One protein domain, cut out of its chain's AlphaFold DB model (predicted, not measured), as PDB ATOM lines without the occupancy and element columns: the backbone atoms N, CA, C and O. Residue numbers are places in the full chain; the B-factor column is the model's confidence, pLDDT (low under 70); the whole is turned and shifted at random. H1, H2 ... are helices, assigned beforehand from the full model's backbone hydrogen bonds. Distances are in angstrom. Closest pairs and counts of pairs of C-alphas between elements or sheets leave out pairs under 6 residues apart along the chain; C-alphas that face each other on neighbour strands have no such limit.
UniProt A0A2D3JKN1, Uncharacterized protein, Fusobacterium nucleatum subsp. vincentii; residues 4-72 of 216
ATOM      1  N   GLY A   4     124.169 219.706 216.107       62.22
ATOM      2  CA  GLY A   4     124.187 218.309 216.567       62.22
ATOM      3  C   GLY A   4     125.585 217.800 216.928       62.22
ATOM      4  O   GLY A   4     125.760 217.172 217.966       62.22
ATOM      5  N   TYR A   5     126.604 218.147 216.134       75.00
ATOM      6  CA  TYR A   5     127.981 217.704 216.391       75.00
ATOM      7  C   TYR A   5     128.561 218.293 217.687       75.00
ATOM      8  O   TYR A   5     129.301 217.610 218.386       75.00
ATOM      9  N   LYS A   6     128.191 219.529 218.052       72.00
ATOM     10  CA  LYS A   6     128.646 220.168 219.298       72.00
ATOM     11  C   LYS A   6     128.075 219.472 220.530       72.00
ATOM     12  O   LYS A   6     128.796 219.269 221.500       72.00
ATOM     13  N   VAL A   7     126.804 219.069 220.465       75.88
ATOM     14  CA  VAL A   7     126.134 218.319 221.537       75.88
ATOM     15  C   VAL A   7     126.772 216.939 221.706       75.88
ATOM     16  O   VAL A   7     127.073 216.541 222.826       75.88
ATOM     17  N   ILE A   8     127.065 216.244 220.604       80.50
ATOM     18  CA  ILE A   8     127.733 214.934 220.629       80.50
ATOM     19  C   ILE A   8     129.139 215.039 221.242       80.50
ATOM     20  O   ILE A   8     129.492 214.236 222.104       80.50
ATOM     21  N   ILE A   9     129.922 216.049 220.852       82.00
ATOM     22  CA  ILE A   9     131.265 216.297 221.403       82.00
ATOM     23  C   ILE A   9     131.204 216.586 222.912       82.00
ATOM     24  O   ILE A   9     132.019 216.066 223.670       82.00
ATOM     25  N   PHE A  10     130.226 217.375 223.362       82.12
ATOM     26  CA  PHE A  10     130.034 217.672 224.781       82.12
ATOM     27  C   PHE A  10     129.665 216.420 225.594       82.12
ATOM     28  O   PHE A  10     130.248 216.181 226.650       82.12
ATOM     29  N   ILE A  11     128.757 215.583 225.080       83.44
ATOM     30  CA  ILE A  11     128.381 214.309 225.713       83.44
ATOM     31  C   ILE A  11     129.592 213.373 225.803       83.44
ATOM     32  O   ILE A  11     129.829 212.786 226.855       83.44
ATOM     33  N   LEU A  12     130.397 213.271 224.741       85.62
ATOM     34  CA  LEU A  12     131.625 212.468 224.740       85.62
ATOM     35  C   LEU A  12     132.648 212.959 225.772       85.62
ATOM     36  O   LEU A  12     133.237 212.138 226.471       85.62
ATOM     37  N   MET A  13     132.832 214.277 225.912       83.94
ATOM     38  CA  MET A  13     133.695 214.836 226.960       83.94
ATOM     39  C   MET A  13     133.181 214.504 228.361       83.94
ATOM     40  O   MET A  13     133.975 214.148 229.225       83.94
ATOM     41  N   LEU A  14     131.867 214.583 228.584       83.31
ATOM     42  CA  LEU A  14     131.256 214.307 229.885       83.31
ATOM     43  C   LEU A  14     131.353 212.819 230.256       83.31
ATOM     44  O   LEU A  14     131.650 212.482 231.399       83.31
ATOM     45  N   ILE A  15     131.194 211.930 229.270       85.00
ATOM     46  CA  ILE A  15     131.448 210.492 229.422       85.00
ATOM     47  C   ILE A  15     132.925 210.245 229.752       85.00
ATOM     48  O   ILE A  15     133.219 209.551 230.720       85.00
ATOM     49  N   GLY A  16     133.861 210.843 229.006       84.31
ATOM     50  CA  GLY A  16     135.296 210.717 229.281       84.31
ATOM     51  C   GLY A  16     135.676 211.208 230.682       84.31
ATOM     52  O   GLY A  16     136.386 210.518 231.407       84.31
ATOM     53  N   PHE A  17     135.134 212.354 231.093       83.81
ATOM     54  CA  PHE A  17     135.311 212.936 232.425       83.81
ATOM     55  C   PHE A  17     134.837 212.001 233.550       83.81
ATOM     56  O   PHE A  17     135.513 211.881 234.567       83.81
ATOM     57  N   LEU A  18     133.715 211.297 233.364       82.88
ATOM     58  CA  LEU A  18     133.212 210.312 234.332       82.88
ATOM     59  C   LEU A  18     134.007 208.998 234.320       82.88
ATOM     60  O   LEU A  18     134.161 208.357 235.359       82.88
ATOM     61  N   LEU A  19     134.518 208.595 233.156       84.25
ATOM     62  CA  LEU A  19     135.269 207.352 232.997       84.25
ATOM     63  C   LEU A  19     136.698 207.439 233.549       84.25
ATOM     64  O   LEU A  19     137.212 206.434 234.030       84.25
ATOM     65  N   ILE A  20     137.346 208.608 233.514       82.88
ATOM     66  CA  ILE A  20     138.735 208.766 233.984       82.88
ATOM     67  C   ILE A  20     138.897 208.344 235.457       82.88
ATOM     68  O   ILE A  20     139.740 207.486 235.727       82.88
ATOM     69  N   PRO A  21     138.101 208.849 236.419       80.88
ATOM     70  CA  PRO A  21     138.222 208.414 237.805       80.88
ATOM     71  C   PRO A  21     137.818 206.953 238.011       80.88
ATOM     72  O   PRO A  21     138.427 206.268 238.827       80.88
ATOM     73  N   TYR A  22     136.843 206.456 237.245       82.75
ATOM     74  CA  TYR A  22     136.452 205.046 237.269       82.75
ATOM     75  C   TYR A  22     137.618 204.126 236.869       82.75
ATOM     76  O   TYR A  22     137.890 203.134 237.540       82.75
ATOM     77  N   PHE A  23     138.359 204.481 235.815       82.31
ATOM     78  CA  PHE A  23     139.532 203.720 235.392       82.31
ATOM     79  C   PHE A  23     140.708 203.845 236.365       82.31
ATOM     80  O   PHE A  23     141.418 202.863 236.574       82.31
ATOM     81  N   ILE A  24     140.907 205.011 236.988       81.62
ATOM     82  CA  ILE A  24     141.909 205.181 238.051       81.62
ATOM     83  C   ILE A  24     141.578 204.269 239.240       81.62
ATOM     84  O   ILE A  24     142.469 203.599 239.760       81.62
ATOM     85  N   ASP A  25     140.308 204.175 239.634       78.44
ATOM     86  CA  ASP A  25     139.897 203.259 240.697       78.44
ATOM     87  C   ASP A  25     140.156 201.799 240.306       78.44
ATOM     88  O   ASP A  25     140.830 201.072 241.028       78.44
ATOM     89  N   LEU A  26     139.711 201.386 239.116       79.12
ATOM     90  CA  LEU A  26     139.790 199.997 238.665       79.12
ATOM     91  C   LEU A  26     141.232 199.498 238.471       79.12
ATOM     92  O   LEU A  26     141.545 198.372 238.851       79.12
ATOM     93  N   PHE A  27     142.112 200.315 237.885       78.25
ATOM     94  CA  PHE A  27     143.465 199.880 237.519       78.25
ATOM     95  C   PHE A  27     144.536 200.204 238.555       78.25
ATOM     96  O   PHE A  27     145.540 199.493 238.609       78.25
ATOM     97  N   ILE A  28     144.352 201.264 239.345       75.88
ATOM     98  CA  ILE A  28     145.381 201.770 240.258       75.88
ATOM     99  C   ILE A  28     144.985 201.465 241.706       75.88
ATOM    100  O   ILE A  28     145.749 200.806 242.400       75.88
ATOM    101  N   ILE A  29     143.791 201.871 242.153       72.56
ATOM    102  CA  ILE A  29     143.400 201.854 243.581       72.56
ATOM    103  C   ILE A  29     142.794 200.526 244.043       72.56
ATOM    104  O   ILE A  29     143.031 200.086 245.169       72.56
ATOM    105  N   GLY A  30     142.028 199.869 243.179       68.44
ATOM    106  CA  GLY A  30     141.428 198.559 243.412       68.44
ATOM    107  C   GLY A  30     142.355 197.386 243.095       68.44
ATOM    108  O   GLY A  30     142.009 196.250 243.409       68.44
ATOM    109  N   ASN A  31     143.519 197.636 242.490       73.25
ATOM    110  CA  ASN A  31     144.445 196.593 242.070       73.25
ATOM    111  C   ASN A  31     145.477 196.277 243.166       73.25
ATOM    112  O   ASN A  31     146.434 197.016 243.374       73.25
ATOM    113  N   GLU A  32     145.321 195.128 243.823       66.81
ATOM    114  CA  GLU A  32     146.174 194.685 244.938       66.81
ATOM    115  C   GLU A  32     147.638 194.406 244.545       66.81
ATOM    116  O   GLU A  32     148.513 194.329 245.409       66.81
ATOM    117  N   THR A  33     147.931 194.273 243.245       69.94
ATOM    118  CA  THR A  33     149.303 194.059 242.747       69.94
ATOM    119  C   THR A  33     150.134 195.343 242.690       69.94
ATOM    120  O   THR A  33     151.365 195.276 242.687       69.94
ATOM    121  N   ILE A  34     149.491 196.514 242.695       65.69
ATOM    122  CA  ILE A  34     150.151 197.820 242.661       65.69
ATOM    123  C   ILE A  34     150.150 198.389 244.082       65.69
ATOM    124  O   ILE A  34     149.126 198.813 244.607       65.69
ATOM    125  N   LYS A  35     151.317 198.405 244.738       60.06
ATOM    126  CA  LYS A  35     151.458 198.995 246.078       60.06
ATOM    127  C   LYS A  35     151.529 200.515 245.986       60.06
ATOM    128  O   LYS A  35     152.569 201.081 245.663       60.06
ATOM    129  N   ILE A  36     150.432 201.168 246.333       66.19
ATOM    130  CA  ILE A  36     150.301 202.625 246.418       66.19
ATOM    131  C   ILE A  36     149.915 203.031 247.837       66.19
ATOM    132  O   ILE A  36     149.121 202.373 248.503       66.19
ATOM    133  N   ASN A  37     150.478 204.147 248.296       66.12
ATOM    134  CA  ASN A  37     150.255 204.694 249.634       66.12
ATOM    135  C   ASN A  37     149.081 205.692 249.651       66.12
ATOM    136  O   ASN A  37     149.223 206.816 250.124       66.12
ATOM    137  N   VAL A  38     147.943 205.312 249.067       67.25
ATOM    138  CA  VAL A  38     146.724 206.137 249.027       67.25
ATOM    139  C   VAL A  38     145.585 205.329 249.628       67.25
ATOM    140  O   VAL A  38     145.300 204.219 249.179       67.25
ATOM    141  N   LYS A  39     144.928 205.866 250.661       74.81
ATOM    142  CA  LYS A  39     143.756 205.211 251.251       74.81
ATOM    143  C   LYS A  39     142.553 205.403 250.331       74.81
ATOM    144  O   LYS A  39     142.351 206.487 249.788       74.81
ATOM    145  N   LYS A  40     141.688 204.387 250.233       71.31
ATOM    146  CA  LYS A  40     140.423 204.472 249.474       71.31
ATOM    147  C   LYS A  40     139.584 205.694 249.877       71.31
ATOM    148  O   LYS A  40     139.010 206.349 249.016       71.31
ATOM    149  N   SER A  41     139.564 206.042 251.168       75.06
ATOM    150  CA  SER A  41     138.879 207.235 251.690       75.06
ATOM    151  C   SER A  41     139.355 208.540 251.049       75.06
ATOM    152  O   SER A  41     138.538 209.400 250.736       75.06
ATOM    153  N   ASP A  42     140.662 208.672 250.826       78.69
ATOM    154  CA  ASP A  42     141.284 209.898 250.317       78.69
ATOM    155  C   ASP A  42     140.971 210.075 248.827       78.69
ATOM    156  O   ASP A  42     140.746 211.186 248.348       78.69
ATOM    157  N   PHE A  43     140.854 208.960 248.104       79.19
ATOM    158  CA  PHE A  43     140.402 208.956 246.720       79.19
ATOM    159  C   PHE A  43     138.914 209.293 246.574       79.19
ATOM    160  O   PHE A  43     138.555 210.076 245.699       79.19
ATOM    161  N   PHE A  44     138.044 208.775 247.447       78.88
ATOM    162  CA  PHE A  44     136.627 209.158 247.443       78.88
ATOM    163  C   PHE A  44     136.423 210.641 247.777       78.88
ATOM    164  O   PHE A  44     135.573 211.291 247.168       78.88
ATOM    165  N   LEU A  45     137.225 211.196 248.692       79.75
ATOM    166  CA  LEU A  45     137.252 212.634 248.977       79.75
ATOM    167  C   LEU A  45     137.652 213.440 247.733       79.75
ATOM    168  O   LEU A  45     136.947 214.377 247.359       79.75
ATOM    169  N   PHE A  46     138.723 213.032 247.046       82.38
ATOM    170  CA  PHE A  46     139.137 213.633 245.776       82.38
ATOM    171  C   PHE A  46     138.037 213.550 244.708       82.38
ATOM    172  O   PHE A  46     137.738 214.555 244.064       82.38
ATOM    173  N   LEU A  47     137.396 212.388 244.545       78.38
ATOM    174  CA  LEU A  47     136.329 212.173 243.568       78.38
ATOM    175  C   LEU A  47     135.124 213.081 243.835       78.38
ATOM    176  O   LEU A  47     134.590 213.693 242.910       78.38
ATOM    177  N   GLY A  48     134.727 213.207 245.103       74.69
ATOM    178  CA  GLY A  48     133.664 214.114 245.527       74.69
ATOM    179  C   GLY A  48     133.980 215.572 245.189       74.69
ATOM    180  O   GLY A  48     133.141 216.262 244.609       74.69
ATOM    181  N   SER A  49     135.203 216.035 245.474       81.38
ATOM    182  CA  SER A  49     135.644 217.392 245.123       81.38
ATOM    183  C   SER A  49     135.750 217.613 243.610       81.38
ATOM    184  O   SER A  49     135.339 218.661 243.118       81.38
ATOM    185  N   TYR A  50     136.251 216.628 242.863       80.00
ATOM    186  CA  TYR A  50     136.395 216.666 241.407       80.00
ATOM    187  C   TYR A  50     135.040 216.768 240.697       80.00
ATOM    188  O   TYR A  50     134.830 217.664 239.876       80.00
ATOM    189  N   LEU A  51     134.096 215.890 241.057       79.25
ATOM    190  CA  LEU A  51     132.735 215.918 240.527       79.25
ATOM    191  C   LEU A  51     132.024 217.209 240.944       79.25
ATOM    192  O   LEU A  51     131.443 217.885 240.098       79.25
ATOM    193  N   GLY A  52     132.114 217.591 242.221       79.00
ATOM    194  CA  GLY A  52     131.492 218.808 242.743       79.00
ATOM    195  C   GLY A  52     131.963 220.075 242.024       79.00
ATOM    196  O   GLY A  52     131.136 220.891 241.617       79.00
ATOM    197  N   ALA A  53     133.271 220.218 241.796       83.44
ATOM    198  CA  ALA A  53     133.837 221.357 241.075       83.44
ATOM    199  C   ALA A  53     133.393 221.395 239.604       83.44
ATOM    200  O   ALA A  53     133.040 222.459 239.095       83.44
ATOM    201  N   ALA A  54     133.359 220.245 238.926       78.88
ATOM    202  CA  ALA A  54     132.932 220.176 237.533       78.88
ATOM    203  C   ALA A  54     131.436 220.460 237.354       78.88
ATOM    204  O   ALA A  54     131.063 221.223 236.463       78.88
ATOM    205  N   PHE A  55     130.577 219.920 238.225       80.88
ATOM    206  CA  PHE A  55     129.152 220.256 238.224       80.88
ATOM    207  C   PHE A  55     128.921 221.731 238.561       80.88
ATOM    208  O   PHE A  55     128.125 222.383 237.888       80.88
ATOM    209  N   GLY A  56     129.655 222.277 239.535       81.75
ATOM    210  CA  GLY A  56     129.620 223.704 239.858       81.75
ATOM    211  C   GLY A  56     129.956 224.575 238.645       81.75
ATOM    212  O   GLY A  56     129.169 225.443 238.277       81.75
ATOM    213  N   ALA A  57     131.065 224.281 237.961       84.12
ATOM    214  CA  ALA A  57     131.477 225.001 236.757       84.12
ATOM    215  C   ALA A  57     130.448 224.891 235.618       84.12
ATOM    216  O   ALA A  57     130.150 225.887 234.957       84.12
ATOM    217  N   LEU A  58     129.863 223.707 235.406       80.25
ATOM    218  CA  LEU A  58     128.820 223.500 234.399       80.25
ATOM    219  C   LEU A  58     127.571 224.335 234.686       80.25
ATOM    220  O   LEU A  58     127.073 225.008 233.783       80.25
ATOM    221  N   ILE A  59     127.092 224.340 235.932       78.69
ATOM    222  CA  ILE A  59     125.937 225.148 236.344       78.69
ATOM    223  C   ILE A  59     126.230 226.636 236.129       78.69
ATOM    224  O   ILE A  59     125.383 227.352 235.593       78.69
ATOM    225  N   THR A  60     127.433 227.104 236.474       87.56
ATOM    226  CA  THR A  60     127.842 228.498 236.247       87.56
ATOM    227  C   THR A  60     127.863 228.861 234.763       87.56
ATOM    228  O   THR A  60     127.316 229.897 234.389       87.56
ATOM    229  N   ILE A  61     128.443 228.020 233.900       82.19
ATOM    230  CA  ILE A  61     128.511 228.272 232.451       82.19
ATOM    231  C   ILE A  61     127.108 228.292 231.839       82.19
ATOM    232  O   ILE A  61     126.776 229.212 231.092       82.19
ATOM    233  N   VAL A  62     126.268 227.309 232.172       77.94
ATOM    234  CA  VAL A  62     124.884 227.241 231.679       77.94
ATOM    235  C   VAL A  62     124.080 228.448 232.163       77.94
ATOM    236  O   VAL A  62     123.393 229.081 231.363       77.94
ATOM    237  N   GLY A  63     124.211 228.821 233.439       79.50
ATOM    238  CA  GLY A  63     123.557 229.999 234.004       79.50
ATOM    239  C   GLY A  63     123.982 231.298 233.315       79.50
ATOM    240  O   GLY A  63     123.130 232.106 232.948       79.50
ATOM    241  N   ALA A  64     125.283 231.478 233.068       82.81
ATOM    242  CA  ALA A  64     125.814 232.649 232.376       82.81
ATOM    243  C   ALA A  64     125.333 232.735 230.918       82.81
ATOM    244  O   ALA A  64     124.946 233.810 230.458       82.81
ATOM    245  N   LEU A  65     125.312 231.610 230.194       80.12
ATOM    246  CA  LEU A  65     124.801 231.556 228.822       80.12
ATOM    247  C   LEU A  65     123.310 231.898 228.760       80.12
ATOM    248  O   LEU A  65     122.904 232.691 227.913       80.12
ATOM    249  N   TRP A  66     122.513 231.355 229.682       80.00
ATOM    250  CA  TRP A  66     121.073 231.593 229.719       80.00
ATOM    251  C   TRP A  66     120.725 233.044 230.076       80.00
ATOM    252  O   TRP A  66     119.853 233.645 229.447       80.00
ATOM    253  N   LEU A  67     121.441 233.642 231.035       82.62
ATOM    254  CA  LEU A  67     121.299 235.063 231.364       82.62
ATOM    255  C   LEU A  67     121.657 235.954 230.170       82.62
ATOM    256  O   LEU A  67     120.894 236.855 229.835       82.62
ATOM    257  N   ASN A  68     122.763 235.661 229.482       83.81
ATOM    258  CA  ASN A  68     123.197 236.427 228.315       83.81
ATOM    259  C   ASN A  68     122.196 236.328 227.147       83.81
ATOM    260  O   ASN A  68     121.886 237.323 226.494       83.81
ATOM    261  N   GLU A  69     121.629 235.144 226.902       82.12
ATOM    262  CA  GLU A  69     120.594 234.954 225.882       82.12
ATOM    263  C   GLU A  69     119.301 235.706 226.233       82.12
ATOM    264  O   GLU A  69     118.718 236.389 225.385       82.12
ATOM    265  N   LYS A  70     118.883 235.671 227.503       83.19
ATOM    266  CA  LYS A  70     117.727 236.439 227.990       83.19
ATOM    267  C   LYS A  70     117.951 237.951 227.881       83.19
ATOM    268  O   LYS A  70     117.042 238.687 227.505       83.19
ATOM    269  N   GLU A  71     119.154 238.431 228.182       83.12
ATOM    270  CA  GLU A  71     119.506 239.842 228.020       83.12
ATOM    271  C   GLU A  71     119.517 240.272 226.553       83.12
ATOM    272  O   GLU A  71     118.991 241.340 226.230       83.12
ATOM    273  N   ARG A  72     120.081 239.452 225.659       81.25
ATOM    274  CA  ARG A  72     120.092 239.729 224.219       81.25
ATOM    275  C   ARG A  72     118.671 239.792 223.664       81.25
ATOM    276  O   ARG A  72     118.309 240.801 223.067       81.25
TER     277      ARG A  72
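What this domain is: This is residues 4 to 72 of the 216 residues of an uncharacterized protein of Fusobacterium nucleatum subsp. vincentii (UniProt A0A2D3JKN1). Two long helices, H2 and the shorter H1, make a narrow V, close together at the linked end and spread at the other, where residues 4 to 13 and 55 to 72 stick out. The printed part has 69 residues, with two named helices, H1 then H2, and no named strand; its class is all helix. It is only just extended, close to loose, with a radius of gyration of the C-alphas of 16.9 A, and a rod spanning 57 by 25 by 9 A.

How they stand to each other: Start with H2, residues 40 to 72; H1, residues 4 to 29, runs opposite ways to it at a shallow tilt of 13 degrees. They are close but not clearly touching; the closest C-alphas, of Ile 29 and Lys 40, are 7.1 A apart. Near residue 19 look for a kink of 26 degrees in H1. Every O i to N i+4 pair is within hydrogen-bond range in H2, and 20 of 22 in H1.

Where its parts are: Find C-alpha 40 at (140.423, 204.472, 249.474); H2 runs 47.9 A to C-alpha 72 at (120.092, 239.729, 224.219). H1 runs 37.0 A from C-alpha 4 at (124.187, 218.309, 216.567).

The domain as a whole: The farthest C-alphas, of Thr 33 and Arg 72, are 57.3 A apart. The printed part has no cut, and a short link of 10 residues joins the helices. Look for pLDDT under 70 at residues 4, 30 and 32 to 38.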